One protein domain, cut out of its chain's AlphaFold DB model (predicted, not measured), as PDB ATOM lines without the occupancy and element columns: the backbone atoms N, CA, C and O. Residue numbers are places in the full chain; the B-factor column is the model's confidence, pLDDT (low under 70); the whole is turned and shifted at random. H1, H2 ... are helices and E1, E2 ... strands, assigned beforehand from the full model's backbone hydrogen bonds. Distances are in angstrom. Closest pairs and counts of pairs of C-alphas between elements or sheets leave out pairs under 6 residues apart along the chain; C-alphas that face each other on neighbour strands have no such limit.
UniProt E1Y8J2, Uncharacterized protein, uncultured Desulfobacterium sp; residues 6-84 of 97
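Overview. This is residues 6 to 84 of the 97 residues of an uncharacterized protein of uncultured Desulfobacterium sp (UniProt E1Y8J2). Look for an open horseshoe: the antiparallel pair E1 and E3 makes one side, with H2 and H3 at its end, while beyond H1 and E2 residues 26 to 41 fold back as the other arm. The printed part has 79 residues, under half in named elements, in the order E1, H1, E2, E3, H2, H3; its class is mixed. It is loose, radius of gyration of the C-alphas 16.3 A, spanning 44 by 36 by 18 A.

Along the chain. Find C-alpha 52 at (53.965, 8.698, -8.917); E3, residues 52 to 59, runs 19.9 A, bending by 66 degrees at residue 56. E1 is residues 6 to 11, 16.0 A; H1 18 to 25, 10.6 A; E2 42 to 45, 9.7 A; H2 61 to 65, 5.8 A; H3 71 to 75, 6.1 A, ending at (41.216, 19.234, -12.520).

Arrangement. Between antiparallel E1 and E3, at 169 degrees, N 7 and O 57 are 2.9 A apart, within hydrogen-bond range. H2 and H3 are close but not clearly touching; their closest C-alphas, Val 64 and Asp 71, are 6.4 A apart. H1 and E2 are only just apart, 8.2 A at the closest. E2 pairs with no named strand. Every O i to N i+4 pair is within range in H1, H2 and H3.

Size, cuts and confidence. The farthest C-alphas, Ile 14 and Glu 35, are 46.7 A apart. The printed part has no cut; the link H1 to E2 is long, 16 residues. Look for pLDDT under 70 in 46 residues, among them 11 to 51.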
ATOM      1  N   PHE A   6      46.876  15.926 -21.608       83.06
ATOM      2  CA  PHE A   6      47.242  16.058 -20.207       83.06
ATOM      3  C   PHE A   6      48.731  16.367 -20.081       83.06
ATOM      4  O   PHE A   6      49.525  16.042 -20.965       83.06
ATOM      5  N   GLU A   7      49.095  16.976 -18.962       84.69
ATOM      6  CA  GLU A   7      50.471  17.289 -18.597       84.69
ATOM      7  C   GLU A   7      50.731  16.774 -17.184       84.69
ATOM      8  O   GLU A   7      49.951  17.038 -16.265       84.69
ATOM      9  N   ILE A   8      51.807  16.000 -17.024       83.44
ATOM     10  CA  ILE A   8      52.192  15.384 -15.755       83.44
ATOM     11  C   ILE A   8      53.681  15.575 -15.486       83.44
ATOM     12  O   ILE A   8      54.501  15.424 -16.391       83.44
ATOM     13  N   ASP A   9      54.023  15.788 -14.220       81.00
ATOM     14  CA  ASP A   9      55.398  15.693 -13.740       81.00
ATOM     15  C   ASP A   9      55.605  14.347 -13.057       81.00
ATOM     16  O   ASP A   9      54.986  14.043 -12.035       81.00
ATOM     17  N   VAL A  10      56.469  13.514 -13.638       74.38
ATOM     18  CA  VAL A  10      56.746  12.166 -13.132       74.38
ATOM     19  C   VAL A  10      57.873  12.225 -12.108       74.38
ATOM     20  O   VAL A  10      59.000  12.599 -12.431       74.38
ATOM     21  N   ALA A  11      57.587  11.790 -10.885       66.69
ATOM     22  CA  ALA A  11      58.583  11.607  -9.841       66.69
ATOM     23  C   ALA A  11      58.929  10.114  -9.685       66.69
ATOM     24  O   ALA A  11      58.061   9.244  -9.831       66.69
ATOM     25  N   PRO A  12      60.192   9.769  -9.372       59.84
ATOM     26  CA  PRO A  12      60.528   8.406  -8.989       59.84
ATOM     27  C   PRO A  12      59.751   8.024  -7.724       59.84
ATOM     28  O   PRO A  12      59.773   8.737  -6.722       59.84
ATOM     29  N   LEU A  13      59.043   6.895  -7.784       62.56
ATOM     30  CA  LEU A  13      58.306   6.355  -6.645       62.56
ATOM     31  C   LEU A  13      59.283   5.974  -5.533       62.56
ATOM     32  O   LEU A  13      60.158   5.138  -5.747       62.56
ATOM     33  N   ILE A  14      59.121   6.589  -4.361       57.31
ATOM     34  CA  ILE A  14      59.970   6.324  -3.194       57.31
ATOM     35  C   ILE A  14      59.537   5.019  -2.507       57.31
ATOM     36  O   ILE A  14      60.397   4.281  -2.048       57.31
ATOM     37  N   GLU A  15      58.244   4.677  -2.534       57.22
ATOM     38  CA  GLU A  15      57.695   3.374  -2.131       57.22
ATOM     39  C   GLU A  15      56.248   3.259  -2.639       57.22
ATOM     40  O   GLU A  15      55.442   4.164  -2.427       57.22
ATOM     41  N   PHE A  16      55.902   2.169  -3.329       58.31
ATOM     42  CA  PHE A  16      54.517   1.854  -3.695       58.31
ATOM     43  C   PHE A  16      54.170   0.466  -3.173       58.31
ATOM     44  O   PHE A  16      54.850  -0.508  -3.502       58.31
ATOM     45  N   ASP A  17      53.105   0.365  -2.379       59.50
ATOM     46  CA  ASP A  17      52.583  -0.930  -1.959       59.50
ATOM     47  C   ASP A  17      51.872  -1.612  -3.138       59.50
ATOM     48  O   ASP A  17      50.756  -1.255  -3.529       59.50
ATOM     49  N   ASN A  18      52.533  -2.625  -3.702       56.16
ATOM     50  CA  ASN A  18      52.021  -3.446  -4.799       56.16
ATOM     51  C   ASN A  18      50.651  -4.088  -4.502       56.16
ATOM     52  O   ASN A  18      49.965  -4.486  -5.445       56.16
ATOM     53  N   SER A  19      50.233  -4.182  -3.234       58.38
ATOM     54  CA  SER A  19      48.929  -4.728  -2.842       58.38
ATOM     55  C   SER A  19      47.741  -3.908  -3.377       58.38
ATOM     56  O   SER A  19      46.707  -4.486  -3.729       58.38
ATOM     57  N   ASN A  20      47.901  -2.585  -3.523       55.62
ATOM     58  CA  ASN A  20      46.845  -1.676  -3.980       55.62
ATOM     59  C   ASN A  20      46.641  -1.738  -5.497       55.62
ATOM     60  O   ASN A  20      45.507  -1.807  -5.971       55.62
ATOM     61  N   ALA A  21      47.724  -1.796  -6.276       57.12
ATOM     62  CA  ALA A  21      47.609  -1.997  -7.721       57.12
ATOM     63  C   ALA A  21      47.027  -3.374  -8.055       57.12
ATOM     64  O   ALA A  21      46.192  -3.472  -8.948       57.12
ATOM     65  N   LEU A  22      47.377  -4.414  -7.286       55.88
ATOM     66  CA  LEU A  22      46.764  -5.735  -7.430       55.88
ATOM     67  C   LEU A  22      45.249  -5.722  -7.176       55.88
ATOM     68  O   LEU A  22      44.542  -6.529  -7.766       55.88
ATOM     69  N   HIS A  23      44.737  -4.835  -6.319       56.88
ATOM     70  CA  HIS A  23      43.293  -4.696  -6.098       56.88
ATOM     71  C   HIS A  23      42.582  -3.997  -7.260       56.88
ATOM     72  O   HIS A  23      41.457  -4.363  -7.588       56.88
ATOM     73  N   ILE A  24      43.232  -3.012  -7.886       57.41
ATOM     74  CA  ILE A  24      42.657  -2.242  -8.997       57.41
ATOM     75  C   ILE A  24      42.748  -3.018 -10.320       57.41
ATOM     76  O   ILE A  24      41.852  -2.918 -11.155       57.41
ATOM     77  N   THR A  25      43.813  -3.803 -10.523       56.25
ATOM     78  CA  THR A  25      44.085  -4.490 -11.802       56.25
ATOM     79  C   THR A  25      44.044  -6.011 -11.715       56.25
ATOM     80  O   THR A  25      44.151  -6.695 -12.735       56.25
ATOM     81  N   GLY A  26      43.874  -6.559 -10.512       60.06
ATOM     82  CA  GLY A  26      43.657  -7.982 -10.303       60.06
ATOM     83  C   GLY A  26      42.324  -8.453 -10.883       60.06
ATOM     84  O   GLY A  26      41.510  -7.652 -11.344       60.06
ATOM     85  N   PRO A  27      42.073  -9.772 -10.887       54.22
ATOM     86  CA  PRO A  27      40.878 -10.339 -11.498       54.22
ATOM     87  C   PRO A  27      39.608  -9.830 -10.797       54.22
ATOM     88  O   PRO A  27      39.170 -10.392  -9.794       54.22
ATOM     89  N   MET A  28      38.989  -8.786 -11.349       55.62
ATOM     90  CA  MET A  28      37.645  -8.363 -10.976       55.62
ATOM     91  C   MET A  28      36.632  -9.286 -11.654       55.62
ATOM     92  O   MET A  28      36.580  -9.406 -12.877       55.62
ATOM     93  N   MET A  29      35.794  -9.948 -10.858       56.19
ATOM     94  CA  MET A  29      34.561 -10.549 -11.370       56.19
ATOM     95  C   MET A  29      33.706  -9.442 -11.996       56.19
ATOM     96  O   MET A  29      33.468  -8.436 -11.335       56.19
ATOM     97  N   GLY A  30      33.217  -9.602 -13.229       56.28
ATOM     98  CA  GLY A  30      32.488  -8.478 -13.831       56.28
ATOM     99  C   GLY A  30      31.835  -8.649 -15.199       56.28
ATOM    100  O   GLY A  30      31.463  -7.640 -15.779       56.28
ATOM    101  N   PHE A  31      31.671  -9.858 -15.750       53.25
ATOM    102  CA  PHE A  31      30.934  -9.993 -17.013       53.25
ATOM    103  C   PHE A  31      29.518 -10.487 -16.758       53.25
ATOM    104  O   PHE A  31      29.336 -11.612 -16.316       53.25
ATOM    105  N   ILE A  32      28.502  -9.693 -17.085       54.00
ATOM    106  CA  ILE A  32      27.159 -10.231 -17.301       54.00
ATOM    107  C   ILE A  32      27.164 -10.799 -18.722       54.00
ATOM    108  O   ILE A  32      27.316 -10.059 -19.692       54.00
ATOM    109  N   GLY A  33      27.085 -12.124 -18.857       57.91
ATOM    110  CA  GLY A  33      26.929 -12.746 -20.173       57.91
ATOM    111  C   GLY A  33      25.605 -12.321 -20.827       57.91
ATOM    112  O   GLY A  33      24.724 -11.832 -20.122       57.91
ATOM    113  N   PRO A  34      25.398 -12.568 -22.135       56.25
ATOM    114  CA  PRO A  34      24.152 -12.219 -22.836       56.25
ATOM    115  C   PRO A  34      22.874 -12.715 -22.134       56.25
ATOM    116  O   PRO A  34      21.807 -12.135 -22.285       56.25
ATOM    117  N   GLU A  35      22.997 -13.770 -21.325       68.19
ATOM    118  CA  GLU A  35      21.927 -14.382 -20.529       68.19
ATOM    119  C   GLU A  35      21.656 -13.711 -19.169       68.19
ATOM    120  O   GLU A  35      20.980 -14.291 -18.322       68.19
ATOM    121  N   GLY A  36      22.230 -12.538 -18.892       61.09
ATOM    122  CA  GLY A  36      21.993 -11.832 -17.628       61.09
ATOM    123  C   GLY A  36      22.698 -12.445 -16.409       61.09
ATOM    124  O   GLY A  36      22.434 -12.042 -15.280       61.09
ATOM    125  N   LYS A  37      23.606 -13.412 -16.606       61.62
ATOM    126  CA  LYS A  37      24.331 -14.099 -15.522       61.62
ATOM    127  C   LYS A  37      25.747 -13.562 -15.357       61.62
ATOM    128  O   LYS A  37      26.494 -13.488 -16.335       61.62
ATOM    129  N   THR A  38      26.136 -13.293 -14.113       62.94
ATOM    130  CA  THR A  38      27.509 -12.936 -13.744       62.94
ATOM    131  C   THR A  38      28.457 -14.102 -14.021       62.94
ATOM    132  O   THR A  38      28.290 -15.207 -13.505       62.94
ATOM    133  N   ARG A  39      29.468 -13.853 -14.845       62.00
ATOM    134  CA  ARG A  39      30.586 -14.735 -15.150       62.00
ATOM    135  C   ARG A  39      31.858 -14.121 -14.582       62.00
ATOM    136  O   ARG A  39      32.141 -12.932 -14.749       62.00
ATOM    137  N   SER A  40      32.634 -14.967 -13.922       62.16
ATOM    138  CA  SER A  40      33.983 -14.640 -13.486       62.16
ATOM    139  C   SER A  40      34.928 -14.823 -14.668       62.16
ATOM    140  O   SER A  40      34.868 -15.841 -15.352       62.16
ATOM    141  N   PHE A  41      35.807 -13.863 -14.902       60.66
ATOM    142  CA  PHE A  41      36.899 -13.974 -15.861       60.66
ATOM    143  C   PHE A  41      38.199 -13.644 -15.132       60.66
ATOM    144  O   PHE A  41      38.186 -12.982 -14.093       60.66
ATOM    145  N   ARG A  42      39.321 -14.155 -15.640       60.91
ATOM    146  CA  ARG A  42      40.648 -13.780 -15.144       60.91
ATOM    147  C   ARG A  42      41.353 -12.968 -16.211       60.91
ATOM    148  O   ARG A  42      41.432 -13.404 -17.360       60.91
ATOM    149  N   ILE A  43      41.850 -11.807 -15.807       61.62
ATOM    150  CA  ILE A  43      42.730 -10.979 -16.620       61.62
ATOM    151  C   ILE A  43      44.157 -11.314 -16.204       61.62
ATOM    152  O   ILE A  43      44.510 -11.151 -15.038       61.62
ATOM    153  N   ASN A  44      44.965 -11.779 -17.153       63.19
ATOM    154  CA  ASN A  44      46.411 -11.830 -16.974       63.19
ATOM    155  C   ASN A  44      47.031 -10.641 -17.709       63.19
ATOM    156  O   ASN A  44      46.833 -10.491 -18.917       63.19
ATOM    157  N   HIS A  45      47.796  -9.827 -16.983       63.12
ATOM    158  CA  HIS A  45      48.555  -8.699 -17.519       63.12
ATOM    159  C   HIS A  45      50.014  -8.769 -17.038       63.12
ATOM    160  O   HIS A  45      50.312  -9.380 -16.008       63.12
ATOM    161  N   LYS A  46      50.942  -8.156 -17.783       63.75
ATOM    162  CA  LYS A  46      52.337  -8.002 -17.327       63.75
ATOM    163  C   LYS A  46      52.373  -7.145 -16.056       63.75
ATOM    164  O   LYS A  46      51.507  -6.289 -15.877       63.75
ATOM    165  N   ALA A  47      53.365  -7.360 -15.189       66.62
ATOM    166  CA  ALA A  47      53.553  -6.535 -13.996       66.62
ATOM    167  C   ALA A  47      53.554  -5.048 -14.379       66.62
ATOM    168  O   ALA A  47      54.274  -4.638 -15.293       66.62
ATOM    169  N   LEU A  48      52.706  -4.262 -13.717       67.31
ATOM    170  CA  LEU A  48      52.567  -2.846 -14.026       67.31
ATOM    171  C   LEU A  48      53.778  -2.102 -13.483       67.31
ATOM    172  O   LEU A  48      54.159  -2.276 -12.326       67.31
ATOM    173  N   LYS A  49      54.381  -1.264 -14.325       66.44
ATOM    174  CA  LYS A  49      55.399  -0.323 -13.875       66.44
ATOM    175  C   LYS A  49      54.688   0.934 -13.401       66.44
ATOM    176  O   LYS A  49      54.204   1.719 -14.209       66.44
ATOM    177  N   ILE A  50      54.572   1.054 -12.089       68.88
ATOM    178  CA  ILE A  50      53.818   2.118 -11.432       68.88
ATOM    179  C   ILE A  50      54.744   3.319 -11.255       68.88
ATOM    180  O   ILE A  50      55.939   3.151 -11.008       68.88
ATOM    181  N   TYR A  51      54.189   4.520 -11.398       68.75
ATOM    182  CA  TYR A  51      54.881   5.789 -11.193       68.75
ATOM    183  C   TYR A  51      54.010   6.712 -10.347       68.75
ATOM    184  O   TYR A  51      52.784   6.639 -10.416       68.75
ATOM    185  N   SER A  52      54.644   7.579  -9.559       71.94
ATOM    186  CA  SER A  52      53.965   8.698  -8.917       71.94
ATOM    187  C   SER A  52      54.123   9.903  -9.832       71.94
ATOM    188  O   SER A  52      55.212  10.155 -10.352       71.94
ATOM    189  N   ALA A  53      53.030  10.611 -10.075       73.94
ATOM    190  CA  ALA A  53      53.036  11.795 -10.909       73.94
ATOM    191  C   ALA A  53      52.093  12.846 -10.330       73.94
ATOM    192  O   ALA A  53      51.093  12.506  -9.696       73.94
ATOM    193  N   VAL A  54      52.418  14.110 -10.571       77.94
ATOM    194  CA  VAL A  54      51.531  15.241 -10.294       77.94
ATOM    195  C   VAL A  54      50.842  15.620 -11.596       77.94
ATOM    196  O   VAL A  54      51.507  15.770 -12.620       77.94
ATOM    197  N   LEU A  55      49.514  15.736 -11.568       81.50
ATOM    198  CA  LEU A  55      48.743  16.233 -12.702       81.50
ATOM    199  C   LEU A  55      48.798  17.758 -12.720       81.50
ATOM    200  O   LEU A  55      48.275  18.402 -11.815       81.50
ATOM    201  N   ASN A  56      49.404  18.317 -13.761       85.75
ATOM    202  CA  ASN A  56      49.491  19.762 -13.954       85.75
ATOM    203  C   ASN A  56      48.288  20.286 -14.733       85.75
ATOM    204  O   ASN A  56      47.755  21.352 -14.429       85.75
ATOM    205  N   ASN A  57      47.865  19.533 -15.749       85.81
ATOM    206  CA  ASN A  57      46.741  19.902 -16.591       85.81
ATOM    207  C   ASN A  57      46.060  18.666 -17.191       85.81
ATOM    208  O   ASN A  57      46.711  17.652 -17.449       85.81
ATOM    209  N   ILE A  58      44.759  18.774 -17.447       87.88
ATOM    210  CA  ILE A  58      43.955  17.761 -18.130       87.88
ATOM    211  C   ILE A  58      42.829  18.438 -18.915       87.88
ATOM    212  O   ILE A  58      42.063  19.228 -18.370       87.88
ATOM    213  N   ASP A  59      42.709  18.103 -20.196       87.94
ATOM    214  CA  ASP A  59      41.552  18.436 -21.021       87.94
ATOM    215  C   ASP A  59      40.885  17.136 -21.461       87.94
ATOM    216  O   ASP A  59      41.391  16.397 -22.314       87.94
ATOM    217  N   PHE A  60      39.750  16.832 -20.828       87.81
ATOM    218  CA  PHE A  60      38.919  15.695 -21.185       87.81
ATOM    219  C   PHE A  60      37.437  16.059 -21.112       87.81
ATOM    220  O   PHE A  60      36.741  15.773 -20.139       87.81
ATOM    221  N   LYS A  61      36.937  16.679 -22.183       86.88
ATOM    222  CA  LYS A  61      35.562  17.203 -22.225       86.88
ATOM    223  C   LYS A  61      34.480  16.137 -22.202       86.88
ATOM    224  O   LYS A  61      33.419  16.368 -21.646       86.88
ATOM    225  N   LEU A  62      34.737  14.951 -22.752       89.25
ATOM    226  CA  LEU A  62      33.713  13.913 -22.889       89.25
ATOM    227  C   LEU A  62      32.996  13.560 -21.565       89.25
ATOM    228  O   LEU A  62      31.766  13.571 -21.560       89.25
ATOM    229  N   PRO A  63      33.684  13.234 -20.452       86.62
ATOM    230  CA  PRO A  63      33.009  12.954 -19.184       86.62
ATOM    231  C   PRO A  63      32.316  14.187 -18.583       86.62
ATOM    232  O   PRO A  63      31.267  14.022 -17.959       86.62
ATOM    233  N   VAL A  64      32.834  15.396 -18.822       89.94
ATOM    234  CA  VAL A  64      32.201  16.656 -18.393       89.94
ATOM    235  C   VAL A  64      30.903  16.905 -19.162       89.94
ATOM    236  O   VAL A  64      29.845  17.086 -18.564       89.94
ATOM    237  N   ASP A  65      30.944  16.792 -20.489       92.06
ATOM    238  CA  ASP A  65      29.798  16.945 -21.391       92.06
ATOM    239  C   ASP A  65      28.692  15.917 -21.103       92.06
ATOM    240  O   ASP A  65      27.512  16.148 -21.372       92.06
ATOM    241  N   LYS A  66      29.070  14.749 -20.572       92.56
ATOM    242  CA  LYS A  66      28.142  13.694 -20.143       92.56
ATOM    243  C   LYS A  66      27.641  13.867 -18.710       92.56
ATOM    244  O   LYS A  66      26.822  13.059 -18.279       92.56
ATOM    245  N   GLY A  67      28.100  14.892 -17.991       90.31
ATOM    246  CA  GLY A  67      27.740  15.143 -16.597       90.31
ATOM    247  C   GLY A  67      28.222  14.053 -15.639       90.31
ATOM    248  O   GLY A  67      27.625  13.871 -14.582       90.31
ATOM    249  N   LEU A  68      29.255  13.295 -16.022       88.44
ATOM    250  CA  LEU A  68      29.839  12.239 -15.190       88.44
ATOM    251  C   LEU A  68      30.797  12.811 -14.143       88.44
ATOM    252  O   LEU A  68      30.938  12.228 -13.074       88.44
ATOM    253  N   VAL A  69      31.450  13.928 -14.469       89.69
ATOM    254  CA  VAL A  69      32.345  14.689 -13.585       89.69
ATOM    255  C   VAL A  69      32.190  16.178 -13.881       89.69
ATOM    256  O   VAL A  69      31.837  16.560 -14.996       89.69
ATOM    257  N   THR A  70      32.475  17.033 -12.908       91.25
ATOM    258  CA  THR A  70      32.619  18.479 -13.125       91.25
ATOM    259  C   THR A  70      34.038  18.831 -13.575       91.25
ATOM    260  O   THR A  70      34.984  18.099 -13.284       91.25
ATOM    261  N   ASP A  71      34.224  19.991 -14.214       89.69
ATOM    262  CA  ASP A  71      35.566  20.497 -14.560       89.69
ATOM    263  C   ASP A  71      36.480  20.594 -13.329       89.69
ATOM    264  O   ASP A  71      37.672  20.292 -13.385       89.69
ATOM    265  N   LYS A  72      35.906  20.976 -12.181       89.88
ATOM    266  CA  LYS A  72      36.640  21.102 -10.920       89.88
ATOM    267  C   LYS A  72      37.136  19.747 -10.418       89.88
ATOM    268  O   LYS A  72      38.296  19.645 -10.028       89.88
ATOM    269  N   GLU A  73      36.282  18.726 -10.440       88.75
ATOM    270  CA  GLU A  73      36.658  17.355 -10.067       88.75
ATOM    271  C   GLU A  73      37.695  16.784 -11.035       88.75
ATOM    272  O   GLU A  73      38.661  16.164 -10.599       88.75
ATOM    273  N   LEU A  74      37.547  17.053 -12.336       88.12
ATOM    274  CA  LEU A  74      38.503  16.614 -13.346       88.12
ATOM    275  C   LEU A  74      39.892  17.232 -13.120       88.12
ATOM    276  O   LEU A  74      40.892  16.531 -13.233       88.12
ATOM    277  N   SER A  75      39.956  18.518 -12.760       87.62
ATOM    278  CA  SER A  75      41.216  19.234 -12.520       87.62
ATOM    279  C   SER A  75      41.944  18.847 -11.224       87.62
ATOM    280  O   SER A  75      43.114  19.186 -11.063       87.62
ATOM    281  N   ASN A  76      41.278  18.149 -10.297       85.44
ATOM    282  CA  ASN A  76      41.852  17.748  -9.010       85.44
ATOM    283  C   ASN A  76      41.390  16.334  -8.606       85.44
ATOM    284  O   ASN A  76      40.617  16.190  -7.653       85.44
ATOM    285  N   PRO A  77      41.827  15.292  -9.336       80.19
ATOM    286  CA  PRO A  77      41.419  13.920  -9.066       80.19
ATOM    287  C   PRO A  77      42.150  13.351  -7.845       80.19
ATOM    288  O   PRO A  77      43.352  13.553  -7.677       80.19
ATOM    289  N   ASP A  78      41.450  12.558  -7.033       74.25
ATOM    290  CA  ASP A  78      42.049  11.884  -5.869       74.25
ATOM    291  C   ASP A  78      43.077  10.812  -6.270       74.25
ATOM    292  O   ASP A  78      43.981  10.468  -5.509       74.25
ATOM    293  N   SER A  79      42.924  10.222  -7.457       68.88
ATOM    294  CA  SER A  79      43.814   9.188  -7.987       68.88
ATOM    295  C   SER A  79      43.706   9.105  -9.504       68.88
ATOM    296  O   SER A  79      42.610   9.159 -10.060       68.88
ATOM    297  N   ILE A  80      44.845   8.920 -10.174       69.00
ATOM    298  CA  ILE A  80      44.913   8.752 -11.628       69.00
ATOM    299  C   ILE A  80      45.588   7.422 -11.932       69.00
ATOM    300  O   ILE A  80      46.750   7.208 -11.590       69.00
ATOM    301  N   LEU A  81      44.862   6.541 -12.618       70.50
ATOM    302  CA  LEU A  81      45.428   5.333 -13.199       70.50
ATOM    303  C   LEU A  81      45.671   5.568 -14.690       70.50
ATOM    304  O   LEU A  81      44.745   5.516 -15.495       70.50
ATOM    305  N   MET A  82      46.928   5.798 -15.057       65.88
ATOM    306  CA  MET A  82      47.354   5.790 -16.454       65.88
ATOM    307  C   MET A  82      47.912   4.418 -16.790       65.88
ATOM    308  O   MET A  82      48.951   4.010 -16.270       65.88
ATOM    309  N   VAL A  83      47.224   3.711 -17.677       62.66
ATOM    310  CA  VAL A  83      47.727   2.468 -18.250       62.66
ATOM    311  C   VAL A  83      48.059   2.771 -19.712       62.66
ATOM    312  O   VAL A  83      47.142   3.130 -20.454       62.66
ATOM    313  N   PRO A  84      49.334   2.686 -20.152       59.06
ATOM    314  CA  PRO A  84      49.628   2.703 -21.585       59.06
ATOM    315  C   PRO A  84      48.904   1.528 -22.251       59.06
ATOM    316  O   PRO A  84      48.464   0.623 -21.542       59.06
TER     317      PRO A  84